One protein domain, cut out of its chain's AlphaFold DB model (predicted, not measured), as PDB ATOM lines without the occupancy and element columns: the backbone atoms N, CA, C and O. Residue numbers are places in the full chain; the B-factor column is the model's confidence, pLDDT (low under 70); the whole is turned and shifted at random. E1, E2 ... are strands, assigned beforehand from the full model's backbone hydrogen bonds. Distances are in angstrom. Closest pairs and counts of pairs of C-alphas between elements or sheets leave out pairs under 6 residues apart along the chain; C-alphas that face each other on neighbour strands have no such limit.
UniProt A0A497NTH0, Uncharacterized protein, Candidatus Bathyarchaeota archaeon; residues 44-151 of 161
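This is residues 44 to 151 of the 161 residues of an uncharacterized protein of Candidatus Bathyarchaeota archaeon (UniProt A0A497NTH0). Two antiparallel sheets, E1-E2-E7-E4 and E3-E6-E5, are set partly face to face as a loose, offset sandwich, with their strands running roughly along the longest axis. The chain changes sheet at the links E2 to E3, E3 to E4, E4 to E5 and E6 to E7, while residues 147 to 151 trail past the end of E7. The printed part has 108 residues with no named helix and seven named strands, E1 to E7 in order; it is all strand by class, though only 50 residues, under half, are in named elements. It is compact, with a radius of gyration of the C-alphas of 14.1 A, and elongated, spanning 42 by 26 by 25 A.

Begin at E1, residues 45 to 49, an edge strand that forms a hairpin with E2, residues 59 to 66; look at N 47 and O 64, 2.8 A apart and within hydrogen-bond range. On the other side of E2 you find E7, residues 139 to 146, antiparallel at 163 degrees, with N 61 and O 144 at 2.8 A. The other edge strand of this sheet is E4, residues 100 to 105, antiparallel to E7, with N 143 and O 101 at 2.8 A. In the second sheet, E3, residues 77 to 83, is the antiparallel neighbour of E6, residues 123 to 130; N 80 and O 126 are 2.9 A apart. E6 forms a hairpin with E5, residues 109 to 116, where N 125 and O 115 are 2.8 A apart. Between the sheets, E3 and E7 are near each other, with 5 pairs of C-alphas within 10 A. E4 and E5 meet only through their link, and E1 is apart from E3.

Find C-alpha 45 at (182.631, 136.084, 163.174); from there E1 runs 13.4 A to C-alpha 49. E2 then covers 22.5 A and E3 19.7 A. E4 starts at C-alpha 100, at (178.607, 148.715, 147.993), and measures 13.7 A. E5 follows with 20.7 A and E6 with 22.7 A. E7 covers 22.0 A and ends at C-alpha 146, at (170.662, 150.975, 152.071).

The two C-alphas farthest apart are those of Ala 69 and Lys 151, at 44.1 A. The printed part has no cut. The link from E3 to E4, residues 84 to 99, is long, and the link from E4 to E5 is tight. Read the B-factor column for a mean pLDDT of 90.3 over the printed part; residues 148 to 151 are under 70.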
ATOM      1  N   GLY A  44     184.707 131.960 161.435       90.69
ATOM      2  CA  GLY A  44     184.786 133.411 161.517       90.69
ATOM      3  C   GLY A  44     183.565 134.025 162.195       90.69
ATOM      4  O   GLY A  44     182.506 133.409 162.312       90.69
ATOM      5  N   MET A  45     183.702 135.285 162.589       93.19
ATOM      6  CA  MET A  45     182.631 136.084 163.174       93.19
ATOM      7  C   MET A  45     182.191 137.168 162.194       93.19
ATOM      8  O   MET A  45     183.025 137.811 161.553       93.19
ATOM      9  N   SER A  46     180.881 137.400 162.114       93.94
ATOM     10  CA  SER A  46     180.295 138.500 161.346       93.94
ATOM     11  C   SER A  46     179.572 139.479 162.264       93.94
ATOM     12  O   SER A  46     178.885 139.069 163.197       93.94
ATOM     13  N   GLN A  47     179.684 140.769 161.971       95.38
ATOM     14  CA  GLN A  47     178.994 141.846 162.670       95.38
ATOM     15  C   GLN A  47     178.404 142.834 161.662       95.38
ATOM     16  O   GLN A  47     179.007 143.115 160.627       95.38
ATOM     17  N   ILE A  48     177.237 143.389 161.984       94.81
ATOM     18  CA  ILE A  48     176.573 144.435 161.201       94.81
ATOM     19  C   ILE A  48     176.402 145.666 162.091       94.81
ATOM     20  O   ILE A  48     175.930 145.548 163.219       94.81
ATOM     21  N   ILE A  49     176.796 146.841 161.598       94.94
ATOM     22  CA  ILE A  49     176.706 148.115 162.320       94.94
ATOM     23  C   ILE A  49     176.097 149.188 161.403       94.94
ATOM     24  O   ILE A  49     176.657 149.443 160.343       94.94
ATOM     25  N   PRO A  50     175.017 149.876 161.797       93.19
ATOM     26  CA  PRO A  50     174.202 149.569 162.967       93.19
ATOM     27  C   PRO A  50     173.437 148.250 162.765       93.19
ATOM     28  O   PRO A  50     173.103 147.884 161.642       93.19
ATOM     29  N   ASN A  51     173.149 147.534 163.849       89.75
ATOM     30  CA  ASN A  51     172.308 146.329 163.825       89.75
ATOM     31  C   ASN A  51     170.815 146.637 164.053       89.75
ATOM     32  O   ASN A  51     169.978 145.753 163.899       89.75
ATOM     33  N   VAL A  52     170.484 147.884 164.401       89.44
ATOM     34  CA  VAL A  52     169.120 148.390 164.585       89.44
ATOM     35  C   VAL A  52     168.998 149.727 163.868       89.44
ATOM     36  O   VAL A  52     169.885 150.574 163.965       89.44
ATOM     37  N   VAL A  53     167.905 149.918 163.132       86.56
ATOM     38  CA  VAL A  53     167.684 151.116 162.317       86.56
ATOM     39  C   VAL A  53     166.234 151.568 162.366       86.56
ATOM     40  O   VAL A  53     165.321 150.757 162.507       86.56
ATOM     41  N   THR A  54     166.012 152.868 162.187       84.88
ATOM     42  CA  THR A  54     164.669 153.415 161.983       84.88
ATOM     43  C   THR A  54     164.244 153.219 160.533       84.88
ATOM     44  O   THR A  54     164.946 153.622 159.603       84.88
ATOM     45  N   VAL A  55     163.064 152.637 160.333       78.62
ATOM     46  CA  VAL A  55     162.471 152.471 159.002       78.62
ATOM     47  C   VAL A  55     162.142 153.841 158.396       78.62
ATOM     48  O   VAL A  55     161.669 154.738 159.089       78.62
ATOM     49  N   GLY A  56     162.379 154.010 157.093       75.94
ATOM     50  CA  GLY A  56     162.009 155.227 156.357       75.94
ATOM     51  C   GLY A  56     163.172 156.149 155.980       75.94
ATOM     52  O   GLY A  56     162.978 157.043 155.159       75.94
ATOM     53  N   ARG A  57     164.376 155.937 156.526       79.75
ATOM     54  CA  ARG A  57     165.574 156.732 156.207       79.75
ATOM     55  C   ARG A  57     166.645 155.874 155.527       79.75
ATOM     56  O   ARG A  57     166.737 154.689 155.849       79.75
ATOM     57  N   PRO A  58     167.459 156.442 154.619       83.00
ATOM     58  CA  PRO A  58     168.656 155.765 154.141       83.00
ATOM     59  C   PRO A  58     169.618 155.468 155.295       83.00
ATOM     60  O   PRO A  58     169.794 156.299 156.187       83.00
ATOM     61  N   VAL A  59     170.259 154.299 155.267       89.12
ATOM     62  CA  VAL A  59     171.226 153.875 156.288       89.12
ATOM     63  C   VAL A  59     172.491 153.350 155.632       89.12
ATOM     64  O   VAL A  59     172.430 152.589 154.671       89.12
ATOM     65  N   LYS A  60     173.652 153.710 156.180       91.31
ATOM     66  CA  LYS A  60     174.931 153.095 155.819       91.31
ATOM     67  C   LYS A  60     175.254 151.978 156.812       91.31
ATOM     68  O   LYS A  60     175.534 152.249 157.976       91.31
ATOM     69  N   PHE A  61     175.209 150.736 156.345       92.56
ATOM     70  CA  PHE A  61     175.632 149.563 157.098       92.56
ATOM     71  C   PHE A  61     177.121 149.298 156.884       92.56
ATOM     72  O   PHE A  61     177.622 149.391 155.767       92.56
ATOM     73  N   ARG A  62     177.809 148.914 157.954       95.69
ATOM     74  CA  ARG A  62     179.152 148.345 157.975       95.69
ATOM     75  C   ARG A  62     179.031 146.879 158.346       95.69
ATOM     76  O   ARG A  62     178.573 146.544 159.433       95.69
ATOM     77  N   LEU A  63     179.446 146.026 157.432       95.19
ATOM     78  CA  LEU A  63     179.484 144.583 157.566       95.19
ATOM     79  C   LEU A  63     180.940 144.210 157.816       95.19
ATOM     80  O   LEU A  63     181.793 144.463 156.969       95.19
ATOM     81  N   ILE A  64     181.233 143.672 158.992       96.31
ATOM     82  CA  ILE A  64     182.585 143.309 159.404       96.31
ATOM     83  C   ILE A  64     182.634 141.796 159.523       96.31
ATOM     84  O   ILE A  64     181.882 141.214 160.297       96.31
ATOM     85  N   PHE A  65     183.538 141.172 158.784       95.62
ATOM     86  CA  PHE A  65     183.877 139.768 158.929       95.62
ATOM     87  C   PHE A  65     185.300 139.647 159.476       95.62
ATOM     88  O   PHE A  65     186.202 140.352 159.025       95.62
ATOM     89  N   THR A  66     185.497 138.766 160.454       96.12
ATOM     90  CA  THR A  66     186.813 138.381 160.981       96.12
ATOM     91  C   THR A  66     186.974 136.879 160.813       96.12
ATOM     92  O   THR A  66     186.120 136.123 161.279       96.12
ATOM     93  N   ALA A  67     188.041 136.442 160.149       94.69
ATOM     94  CA  ALA A  67     188.315 135.028 159.942       94.69
ATOM     95  C   ALA A  67     188.613 134.319 161.272       94.69
ATOM     96  O   ALA A  67     189.294 134.870 162.138       94.69
ATOM     97  N   GLY A  68     188.108 133.093 161.419       92.38
ATOM     98  CA  GLY A  68     188.385 132.244 162.579       92.38
ATOM     99  C   GLY A  68     189.800 131.671 162.546       92.38
ATOM    100  O   GLY A  68     190.605 132.013 161.675       92.38
ATOM    101  N   ALA A  69     190.099 130.748 163.460       90.50
ATOM    102  CA  ALA A  69     191.438 130.165 163.593       90.50
ATOM    103  C   ALA A  69     191.944 129.437 162.330       90.50
ATOM    104  O   ALA A  69     193.147 129.256 162.168       90.50
ATOM    105  N   ALA A  70     191.045 129.025 161.429       87.75
ATOM    106  CA  ALA A  70     191.407 128.364 160.174       87.75
ATOM    107  C   ALA A  70     191.719 129.329 159.015       87.75
ATOM    108  O   ALA A  70     192.204 128.875 157.977       87.75
ATOM    109  N   GLY A  71     191.433 130.628 159.155       92.38
ATOM    110  CA  GLY A  71     191.498 131.573 158.037       92.38
ATOM    111  C   GLY A  71     190.459 131.282 156.941       92.38
ATOM    112  O   GLY A  71     189.511 130.516 157.132       92.38
ATOM    113  N   ILE A  72     190.637 131.894 155.769       92.69
ATOM    114  CA  ILE A  72     189.939 131.531 154.530       92.69
ATOM    115  C   ILE A  72     190.985 131.286 153.449       92.69
ATOM    116  O   ILE A  72     191.700 132.199 153.045       92.69
ATOM    117  N   ARG A  73     191.044 130.053 152.944       93.38
ATOM    118  CA  ARG A  73     191.962 129.676 151.864       93.38
ATOM    119  C   ARG A  73     191.665 130.445 150.576       93.38
ATOM    120  O   ARG A  73     190.519 130.813 150.312       93.38
ATOM    121  N   ARG A  74     192.683 130.581 149.723       95.69
ATOM    122  CA  ARG A  74     192.533 131.069 148.344       95.69
ATOM    123  C   ARG A  74     191.402 130.332 147.615       95.69
ATOM    124  O   ARG A  74     191.305 129.108 147.686       95.69
ATOM    125  N   GLY A  75     190.557 131.078 146.907       95.00
ATOM    126  CA  GLY A  75     189.351 130.563 146.252       95.00
ATOM    127  C   GLY A  75     188.144 130.420 147.188       95.00
ATOM    128  O   GLY A  75     187.038 130.140 146.725       95.00
ATOM    129  N   GLY A  76     188.323 130.639 148.493       94.06
ATOM    130  CA  GLY A  76     187.229 130.765 149.444       94.06
ATOM    131  C   GLY A  76     186.334 131.953 149.099       94.06
ATOM    132  O   GLY A  76     186.777 132.953 148.528       94.06
ATOM    133  N   ARG A  77     185.044 131.836 149.418       94.44
ATOM    134  CA  ARG A  77     184.020 132.793 148.987       94.44
ATOM    135  C   ARG A  77     183.245 133.358 150.152       94.44
ATOM    136  O   ARG A  77     182.985 132.671 151.135       94.44
ATOM    137  N   ILE A  78     182.798 134.589 149.966       92.44
ATOM    138  CA  ILE A  78     181.793 135.223 150.808       92.44
ATOM    139  C   ILE A  78     180.519 135.433 149.996       92.44
ATOM    140  O   ILE A  78     180.560 135.713 148.792       92.44
ATOM    141  N   ARG A  79     179.382 135.333 150.680       93.50
ATOM    142  CA  ARG A  79     178.076 135.703 150.142       93.50
ATOM    143  C   ARG A  79     177.470 136.769 151.036       93.50
ATOM    144  O   ARG A  79     177.229 136.518 152.212       93.50
ATOM    145  N   LEU A  80     177.210 137.940 150.468       91.94
ATOM    146  CA  LEU A  80     176.369 138.951 151.094       91.94
ATOM    147  C   LEU A  80     174.985 138.884 150.455       91.94
ATOM    148  O   LEU A  80     174.851 139.093 149.250       91.94
ATOM    149  N   THR A  81     173.967 138.624 151.267       92.00
ATOM    150  CA  THR A  81     172.574 138.560 150.827       92.00
ATOM    151  C   THR A  81     171.830 139.799 151.319       92.00
ATOM    152  O   THR A  81     171.795 140.074 152.517       92.00
ATOM    153  N   VAL A  82     171.239 140.558 150.395       90.00
ATOM    154  CA  VAL A  82     170.505 141.797 150.688       90.00
ATOM    155  C   VAL A  82     169.055 141.675 150.208       90.00
ATOM    156  O   VAL A  82     168.822 141.337 149.044       90.00
ATOM    157  N   PRO A  83     168.055 141.982 151.055       89.31
ATOM    158  CA  PRO A  83     166.657 142.009 150.639       89.31
ATOM    159  C   PRO A  83     166.373 143.049 149.543       89.31
ATOM    160  O   PRO A  83     166.755 144.213 149.649       89.31
ATOM    161  N   ARG A  84     165.600 142.671 148.520       88.06
ATOM    162  CA  ARG A  84     165.206 143.530 147.380       88.06
ATOM    163  C   ARG A  84     164.267 144.681 147.735       88.06
ATOM    164  O   ARG A  84     163.931 145.483 146.863       88.06
ATOM    165  N   ILE A  85     163.789 144.735 148.977       84.25
ATOM    166  CA  ILE A  85     163.055 145.896 149.491       84.25
ATOM    167  C   ILE A  85     163.957 147.139 149.566       84.25
ATOM    168  O   ILE A  85     163.468 148.258 149.405       84.25
ATOM    169  N   PHE A  86     165.266 146.938 149.735       85.75
ATOM    170  CA  PHE A  86     166.256 148.005 149.686       85.75
ATOM    171  C   PHE A  86     166.652 148.362 148.248       85.75
ATOM    172  O   PHE A  86     166.325 147.667 147.280       85.75
ATOM    173  N   SER A  87     167.359 149.481 148.109       84.12
ATOM    174  CA  SER A  87     167.911 149.942 146.839       84.12
ATOM    175  C   SER A  87     168.820 148.898 146.190       84.12
ATOM    176  O   SER A  87     169.544 148.155 146.860       84.12
ATOM    177  N   LYS A  88     168.770 148.853 144.854       85.44
ATOM    178  CA  LYS A  88     169.531 147.904 144.038       85.44
ATOM    179  C   LYS A  88     171.030 148.084 144.285       85.44
ATOM    180  O   LYS A  88     171.548 149.178 144.107       85.44
ATOM    181  N   LEU A  89     171.705 146.989 144.624       88.50
ATOM    182  CA  LEU A  89     173.152 146.951 144.816       88.50
ATOM    183  C   LEU A  89     173.914 147.415 143.569       88.50
ATOM    184  O   LEU A  89     173.602 146.989 142.451       88.50
ATOM    185  N   GLN A  90     174.925 148.257 143.774       87.38
ATOM    186  CA  GLN A  90     175.794 148.785 142.723       87.38
ATOM    187  C   GLN A  90     177.172 149.176 143.287       87.38
ATOM    188  O   GLN A  90     177.310 149.378 144.487       87.38
ATOM    189  N   ILE A  91     178.190 149.255 142.424       87.69
ATOM    190  CA  ILE A  91     179.589 149.577 142.788       87.69
ATOM    191  C   ILE A  91     180.163 150.754 141.976       87.69
ATOM    192  O   ILE A  91     181.369 150.965 141.953       87.69
ATOM    193  N   LYS A  92     179.314 151.476 141.237       88.19
ATOM    194  CA  LYS A  92     179.720 152.492 140.254       88.19
ATOM    195  C   LYS A  92     179.582 153.925 140.761       88.19
ATOM    196  O   LYS A  92     180.388 154.761 140.382       88.19
ATOM    197  N   ASP A  93     178.555 154.199 141.558       89.00
ATOM    198  CA  ASP A  93     178.209 155.535 142.045       89.00
ATOM    199  C   ASP A  93     178.358 155.579 143.575       89.00
ATOM    200  O   ASP A  93     177.473 155.083 144.273       89.00
ATOM    201  N   PRO A  94     179.458 156.130 144.115       87.44
ATOM    202  CA  PRO A  94     179.703 156.167 145.557       87.44
ATOM    203  C   PRO A  94     178.632 156.895 146.378       87.44
ATOM    204  O   PRO A  94     178.385 156.541 147.536       87.44
ATOM    205  N   ASP A  95     177.971 157.884 145.776       85.94
ATOM    206  CA  ASP A  95     176.952 158.696 146.436       85.94
ATOM    207  C   ASP A  95     175.540 158.131 146.238       85.94
ATOM    208  O   ASP A  95     174.620 158.449 147.001       85.94
ATOM    209  N   GLY A  96     175.363 157.241 145.265       86.62
ATOM    210  CA  GLY A  96     174.099 156.597 144.945       86.62
ATOM    211  C   GLY A  96     173.612 155.609 146.007       86.62
ATOM    212  O   GLY A  96     174.373 154.899 146.669       86.62
ATOM    213  N   ASP A  97     172.291 155.502 146.148       88.25
ATOM    214  CA  ASP A  97     171.689 154.451 146.963       88.25
ATOM    215  C   ASP A  97     172.047 153.058 146.428       88.25
ATOM    216  O   ASP A  97     172.146 152.817 145.224       88.25
ATOM    217  N   GLY A  98     172.205 152.107 147.342       89.38
ATOM    218  CA  GLY A  98     172.618 150.750 147.020       89.38
ATOM    219  C   GLY A  98     174.122 150.595 146.784       89.38
ATOM    220  O   GLY A  98     174.548 149.487 146.454       89.38
ATOM    221  N   TYR A  99     174.920 151.657 146.951       91.31
ATOM    222  CA  TYR A  99     176.371 151.572 146.807       91.31
ATOM    223  C   TYR A  99     176.972 150.562 147.786       91.31
ATOM    224  O   TYR A  99     176.658 150.577 148.984       91.31
ATOM    225  N   LEU A 100     177.821 149.686 147.255       92.81
ATOM    226  CA  LEU A 100     178.607 148.715 147.993       92.81
ATOM    227  C   LEU A 100     180.090 149.018 147.808       92.81
ATOM    228  O   LEU A 100     180.579 149.127 146.686       92.81
ATOM    229  N   GLU A 101     180.803 149.083 148.922       92.62
ATOM    230  CA  GLU A 101     182.219 149.427 148.978       92.62
ATOM    231  C   GLU A 101     182.959 148.412 149.843       92.62
ATOM    232  O   GLU A 101     182.538 148.122 150.964       92.62
ATOM    233  N   ILE A 102     184.085 147.892 149.358       91.94
ATOM    234  CA  ILE A 102     185.028 147.152 150.200       91.94
ATOM    235  C   ILE A 102     185.959 148.191 150.824       91.94
ATOM    236  O   ILE A 102     186.868 148.688 150.171       91.94
ATOM    237  N   VAL A 103     185.713 148.536 152.087       92.31
ATOM    238  CA  VAL A 103     186.484 149.562 152.814       92.31
ATOM    239  C   VAL A 103     187.848 149.030 153.232       92.31
ATOM    240  O   VAL A 103     188.836 149.759 153.264       92.31
ATOM    241  N   ARG A 104     187.897 147.754 153.614       91.62
ATOM    242  CA  ARG A 104     189.125 147.073 154.015       91.62
ATOM    243  C   ARG A 104     188.998 145.597 153.704       91.62
ATOM    244  O   ARG A 104     187.988 144.995 154.052       91.62
ATOM    245  N   ALA A 105     190.039 145.015 153.137       92.88
ATOM    246  CA  ALA A 105     190.210 143.576 153.070       92.88
ATOM    247  C   ALA A 105     191.684 143.269 153.328       92.88
ATOM    248  O   ALA A 105     192.547 143.815 152.646       92.88
ATOM    249  N   ASP A 106     191.965 142.422 154.316       96.88
ATOM    250  CA  ASP A 106     193.338 142.002 154.633       96.88
ATOM    251  C   ASP A 106     193.884 140.960 153.626       96.88
ATOM    252  O   ASP A 106     195.021 140.522 153.750       96.88
ATOM    253  N   ALA A 107     193.080 140.573 152.630       95.88
ATOM    254  CA  ALA A 107     193.456 139.747 151.485       95.88
ATOM    255  C   ALA A 107     192.691 140.216 150.239       95.88
ATOM    256  O   ALA A 107     191.561 140.707 150.357       95.88
ATOM    257  N   GLN A 108     193.267 140.043 149.045       94.69
ATOM    258  CA  GLN A 108     192.607 140.458 147.806       94.69
ATOM    259  C   GLN A 108     191.257 139.743 147.616       94.69
ATOM    260  O   GLN A 108     191.187 138.511 147.574       94.69
ATOM    261  N   LEU A 109     190.186 140.523 147.446       94.06
ATOM    262  CA  LEU A 109     188.817 140.045 147.257       94.06
ATOM    263  C   LEU A 109     188.251 140.574 145.933       94.06
ATOM    264  O   LEU A 109     188.245 141.779 145.698       94.06
ATOM    265  N   GLU A 110     187.728 139.683 145.092       93.38
ATOM    266  CA  GLU A 110     187.120 140.040 143.808       93.38
ATOM    267  C   GLU A 110     185.620 139.732 143.801       93.38
ATOM    268  O   GLU A 110     185.199 138.617 144.120       93.38
ATOM    269  N   VAL A 111     184.796 140.707 143.406       92.12
ATOM    270  CA  VAL A 111     183.351 140.510 143.239       92.12
ATOM    271  C   VAL A 111     183.089 139.751 141.941       92.12
ATOM    272  O   VAL A 111     183.296 140.275 140.853       92.12
ATOM    273  N   LEU A 112     182.561 138.533 142.057       93.44
ATOM    274  CA  LEU A 112     182.255 137.678 140.910       93.44
ATOM    275  C   LEU A 112     180.873 137.961 140.318       93.44
ATOM    276  O   LEU A 112     180.669 137.850 139.112       93.44
ATOM    277  N   SER A 113     179.876 138.246 141.164       92.44
ATOM    278  CA  SER A 113     178.512 138.487 140.683       92.44
ATOM    279  C   SER A 113     177.643 139.242 141.679       92.44
ATOM    280  O   SER A 113     177.810 139.108 142.890       92.44
ATOM    281  N   ILE A 114     176.667 139.975 141.135       91.62
ATOM    282  CA  ILE A 114     175.538 140.575 141.851       91.62
ATOM    283  C   ILE A 114     174.271 140.146 141.110       91.62
ATOM    284  O   ILE A 114     174.056 140.551 139.966       91.62
ATOM    285  N   ARG A 115     173.445 139.294 141.720       92.38
ATOM    286  CA  ARG A 115     172.267 138.705 141.053       92.38
ATOM    287  C   ARG A 115     171.147 138.393 142.034       92.38
ATOM    288  O   ARG A 115     171.392 138.282 143.227       92.38
ATOM    289  N   VAL A 116     169.920 138.242 141.534       91.19
ATOM    290  CA  VAL A 116     168.807 137.723 142.350       91.19
ATOM    291  C   VAL A 116     169.205 136.353 142.900       91.19
ATOM    292  O   VAL A 116     169.806 135.552 142.176       91.19
ATOM    293  N   SER A 117     168.929 136.124 144.183       91.12
ATOM    294  CA  SER A 117     169.299 134.882 144.854       91.12
ATOM    295  C   SER A 117     168.598 133.692 144.209       91.12
ATOM    296  O   SER A 117     167.453 133.785 143.764       91.12
ATOM    297  N   ARG A 118     169.295 132.554 144.165       89.69
ATOM    298  CA  ARG A 118     168.688 131.280 143.752       89.69
ATOM    299  C   ARG A 118     167.743 130.733 144.820       89.69
ATOM    300  O   ARG A 118     166.826 129.999 144.476       89.69
ATOM    301  N   ASP A 119     167.966 131.120 146.075       87.44
ATOM    302  CA  ASP A 119     167.231 130.614 147.233       87.44
ATOM    303  C   ASP A 119     165.905 131.372 147.426       87.44
ATOM    304  O   ASP A 119     164.937 130.823 147.942       87.44
ATOM    305  N   SER A 120     165.844 132.640 147.000       90.62
ATOM    306  CA  SER A 120     164.635 133.462 147.076       90.62
ATOM    307  C   SER A 120     164.642 134.595 146.053       90.62
ATOM    308  O   SER A 120     165.604 135.359 145.931       90.62
ATOM    309  N   TRP A 121     163.507 134.784 145.379       88.75
ATOM    310  CA  TRP A 121     163.289 135.916 144.477       88.75
ATOM    311  C   TRP A 121     163.260 137.264 145.209       88.75
ATOM    312  O   TRP A 121     163.342 138.307 144.556       88.75
ATOM    313  N   GLU A 122     163.139 137.264 146.538       90.44
ATOM    314  CA  GLU A 122     163.112 138.461 147.376       90.44
ATOM    315  C   GLU A 122     164.505 138.983 147.722       90.44
ATOM    316  O   GLU A 122     164.618 140.092 148.247       90.44
ATOM    317  N   TRP A 123     165.568 138.235 147.424       92.94
ATOM    318  CA  TRP A 123     166.933 138.565 147.832       92.94
ATOM    319  C   TRP A 123     167.861 138.786 146.634       92.94
ATOM    320  O   TRP A 123     167.621 138.302 145.527       92.94
ATOM    321  N   ILE A 124     168.930 139.550 146.850       91.81
ATOM    322  CA  ILE A 124     170.055 139.722 145.924       91.81
ATOM    323  C   ILE A 124     171.300 139.195 146.623       91.81
ATOM    324  O   ILE A 124     171.590 139.607 147.742       91.81
ATOM    325  N   ASP A 125     172.046 138.335 145.940       94.06
ATOM    326  CA  ASP A 125     173.332 137.836 146.399       94.06
ATOM    327  C   ASP A 125     174.474 138.566 145.691       94.06
ATOM    328  O   ASP A 125     174.537 138.620 144.458       94.06
ATOM    329  N   VAL A 126     175.406 139.074 146.492       93.44
ATOM    330  CA  VAL A 126     176.751 139.462 146.071       93.44
ATOM    331  C   VAL A 126     177.680 138.318 146.438       93.44
ATOM    332  O   VAL A 126     177.826 137.984 147.613       93.44
ATOM    333  N   THR A 127     178.290 137.697 145.435       94.62
ATOM    334  CA  THR A 127     179.314 136.668 145.651       94.62
ATOM    335  C   THR A 127     180.672 137.255 145.325       94.62
ATOM    336  O   THR A 127     180.867 137.756 144.216       94.62
ATOM    337  N   ALA A 128     181.600 137.154 146.268       93.75
ATOM    338  CA  ALA A 128     182.986 137.544 146.074       93.75
ATOM    339  C   ALA A 128     183.924 136.409 146.496       93.75
ATOM    340  O   ALA A 128     183.565 135.566 147.320       93.75
ATOM    341  N   GLU A 129     185.104 136.368 145.892       96.19
ATOM    342  CA  GLU A 129     186.090 135.307 146.068       96.19
ATOM    343  C   GLU A 129     187.441 135.899 146.449       96.19
ATOM    344  O   GLU A 129     187.889 136.882 145.855       96.19
ATOM    345  N   PHE A 130     188.088 135.291 147.438       96.31
ATOM    346  CA  PHE A 130     189.436 135.666 147.830       96.31
ATOM    347  C   PHE A 130     190.444 135.115 146.820       96.31
ATOM    348  O   PHE A 130     190.507 133.906 146.572       96.31
ATOM    349  N   LYS A 131     191.244 136.004 146.230       96.94
ATOM    350  CA  LYS A 131     192.320 135.636 145.295       96.94
ATOM    351  C   LYS A 131     193.609 135.241 145.995       96.94
ATOM    352  O   LYS A 131     194.443 134.567 145.390       96.94
ATOM    353  N   GLU A 132     193.689 135.558 147.277       96.50
ATOM    354  CA  GLU A 132     194.762 135.223 148.201       96.50
ATOM    355  C   GLU A 132     194.173 134.558 149.452       96.50
ATOM    356  O   GLU A 132     192.956 134.451 149.594       96.50
ATOM    357  N   GLU A 133     195.021 134.059 150.345       96.00
ATOM    358  CA  GLU A 133     194.560 133.544 151.634       96.00
ATOM    359  C   GLU A 133     194.254 134.701 152.592       96.00
ATOM    360  O   GLU A 133     195.073 135.598 152.774       96.00
ATOM    361  N   LEU A 134     193.090 134.659 153.243       96.19
ATOM    362  CA  LEU A 134     192.808 135.499 154.401       96.19
ATOM    363  C   LEU A 134     193.301 134.772 155.651       96.19
ATOM    364  O   LEU A 134     192.703 133.779 156.073       96.19
ATOM    365  N   ALA A 135     194.381 135.274 156.241       96.12
ATOM    366  CA  ALA A 135     194.983 134.685 157.433       96.12
ATOM    367  C   ALA A 135     193.994 134.609 158.621       96.12
ATOM    368  O   ALA A 135     193.022 135.375 158.674       96.12
ATOM    369  N   PRO A 136     194.238 133.727 159.609       95.12
ATOM    370  CA  PRO A 136     193.480 133.709 160.859       95.12
ATOM    371  C   PRO A 136     193.410 135.095 161.514       95.12
ATOM    372  O   PRO A 136     194.414 135.800 161.607       95.12
ATOM    373  N   GLY A 137     192.217 135.514 161.942       95.06
ATOM    374  CA  GLY A 137     191.982 136.857 162.489       95.06
ATOM    375  C   GLY A 137     191.966 137.994 161.455       95.06
ATOM    376  O   GLY A 137     191.667 139.135 161.819       95.06
ATOM    377  N   GLY A 138     192.238 137.703 160.179       96.31
ATOM    378  CA  GLY A 138     192.151 138.659 159.079       96.31
ATOM    379  C   GLY A 138     190.733 139.199 158.903       96.31
ATOM    380  O   GLY A 138     189.742 138.507 159.161       96.31
ATOM    381  N   LYS A 139     190.627 140.458 158.480       96.88
ATOM    382  CA  LYS A 139     189.369 141.203 158.440       96.88
ATOM    383  C   LYS A 139     188.952 141.595 157.034       96.88
ATOM    384  O   LYS A 139     189.758 141.939 156.173       96.88
ATOM    385  N   LEU A 140     187.639 141.634 156.862       96.25
ATOM    386  CA  LEU A 140     186.954 142.221 155.725       96.25
ATOM    387  C   LEU A 140     185.885 143.185 156.244       96.25
ATOM    388  O   LEU A 140     185.101 142.838 157.124       96.25
ATOM    389  N   ILE A 141     185.843 144.391 155.691       96.50
ATOM    390  CA  ILE A 141     184.862 145.421 156.017       96.50
ATOM    391  C   ILE A 141     184.202 145.874 154.721       96.50
ATOM    392  O   ILE A 141     184.855 146.449 153.851       96.50
ATOM    393  N   ILE A 142     182.895 145.648 154.625       95.12
ATOM    394  CA  ILE A 142     182.059 146.094 153.512       95.12
ATOM    395  C   ILE A 142     181.114 147.179 154.022       95.12
ATOM    396  O   ILE A 142     180.454 147.009 155.045       95.12
ATOM    397  N   CYS A 143     181.020 148.287 153.300       94.25
ATOM    398  CA  CYS A 143     179.980 149.283 153.489       94.25
ATOM    399  C   CYS A 143     178.856 149.065 152.477       94.25
ATOM    400  O   CYS A 143     179.113 148.846 151.297       94.25
ATOM    401  N   TYR A 144     177.612 149.173 152.934       92.44
ATOM    402  CA  TYR A 144     176.423 149.146 152.090       92.44
ATOM    403  C   TYR A 144     175.510 150.323 152.429       92.44
ATOM    404  O   TYR A 144     175.074 150.468 153.572       92.44
ATOM    405  N   LYS A 145     175.198 151.164 151.441       91.62
ATOM    406  CA  LYS A 145     174.228 152.255 151.585       91.62
ATOM    407  C   LYS A 145     172.826 151.755 151.231       91.62
ATOM    408  O   LYS A 145     172.439 151.722 150.068       91.62
ATOM    409  N   ALA A 146     172.051 151.371 152.236       86.06
ATOM    410  CA  ALA A 146     170.662 150.975 152.071       86.06
ATOM    411  C   ALA A 146     169.768 152.207 151.887       86.06
ATOM    412  O   ALA A 146     169.499 152.936 152.840       86.06
ATOM    413  N   GLY A 147     169.281 152.422 150.668       80.31
ATOM    414  CA  GLY A 147     168.145 153.305 150.399       80.31
ATOM    415  C   GLY A 147     166.830 152.525 150.323       80.31
ATOM    416  O   GLY A 147     166.826 151.292 150.262       80.31
ATOM    417  N   ILE A 148     165.700 153.234 150.305       67.06
ATOM    418  CA  ILE A 148     164.390 152.629 150.027       67.06
ATOM    419  C   ILE A 148     164.150 152.674 148.524       67.06
ATOM    420  O   ILE A 148     164.238 153.729 147.898       67.06
ATOM    421  N   ASN A 149     163.770 151.537 147.947       61.75
ATOM    422  CA  ASN A 149     163.436 151.463 146.533       61.75
ATOM    423  C   ASN A 149     162.132 152.238 146.241       61.75
ATOM    424  O   ASN A 149     161.028 151.719 146.424       61.75
ATOM    425  N   GLN A 150     162.249 153.490 145.777       52.22
ATOM    426  CA  GLN A 150     161.110 154.392 145.542       52.22
ATOM    427  C   GLN A 150     160.067 153.823 144.561       52.22
ATOM    428  O   GLN A 150     158.880 154.118 144.698       52.22
ATOM    429  N   LYS A 151     160.455 152.924 143.641       50.62
ATOM    430  CA  LYS A 151     159.521 152.288 142.690       50.62
ATOM    431  C   LYS A 151     158.449 151.413 143.354       50.62
ATOM    432  O   LYS A 151     157.406 151.192 142.749       50.62
TER     433      LYS A 151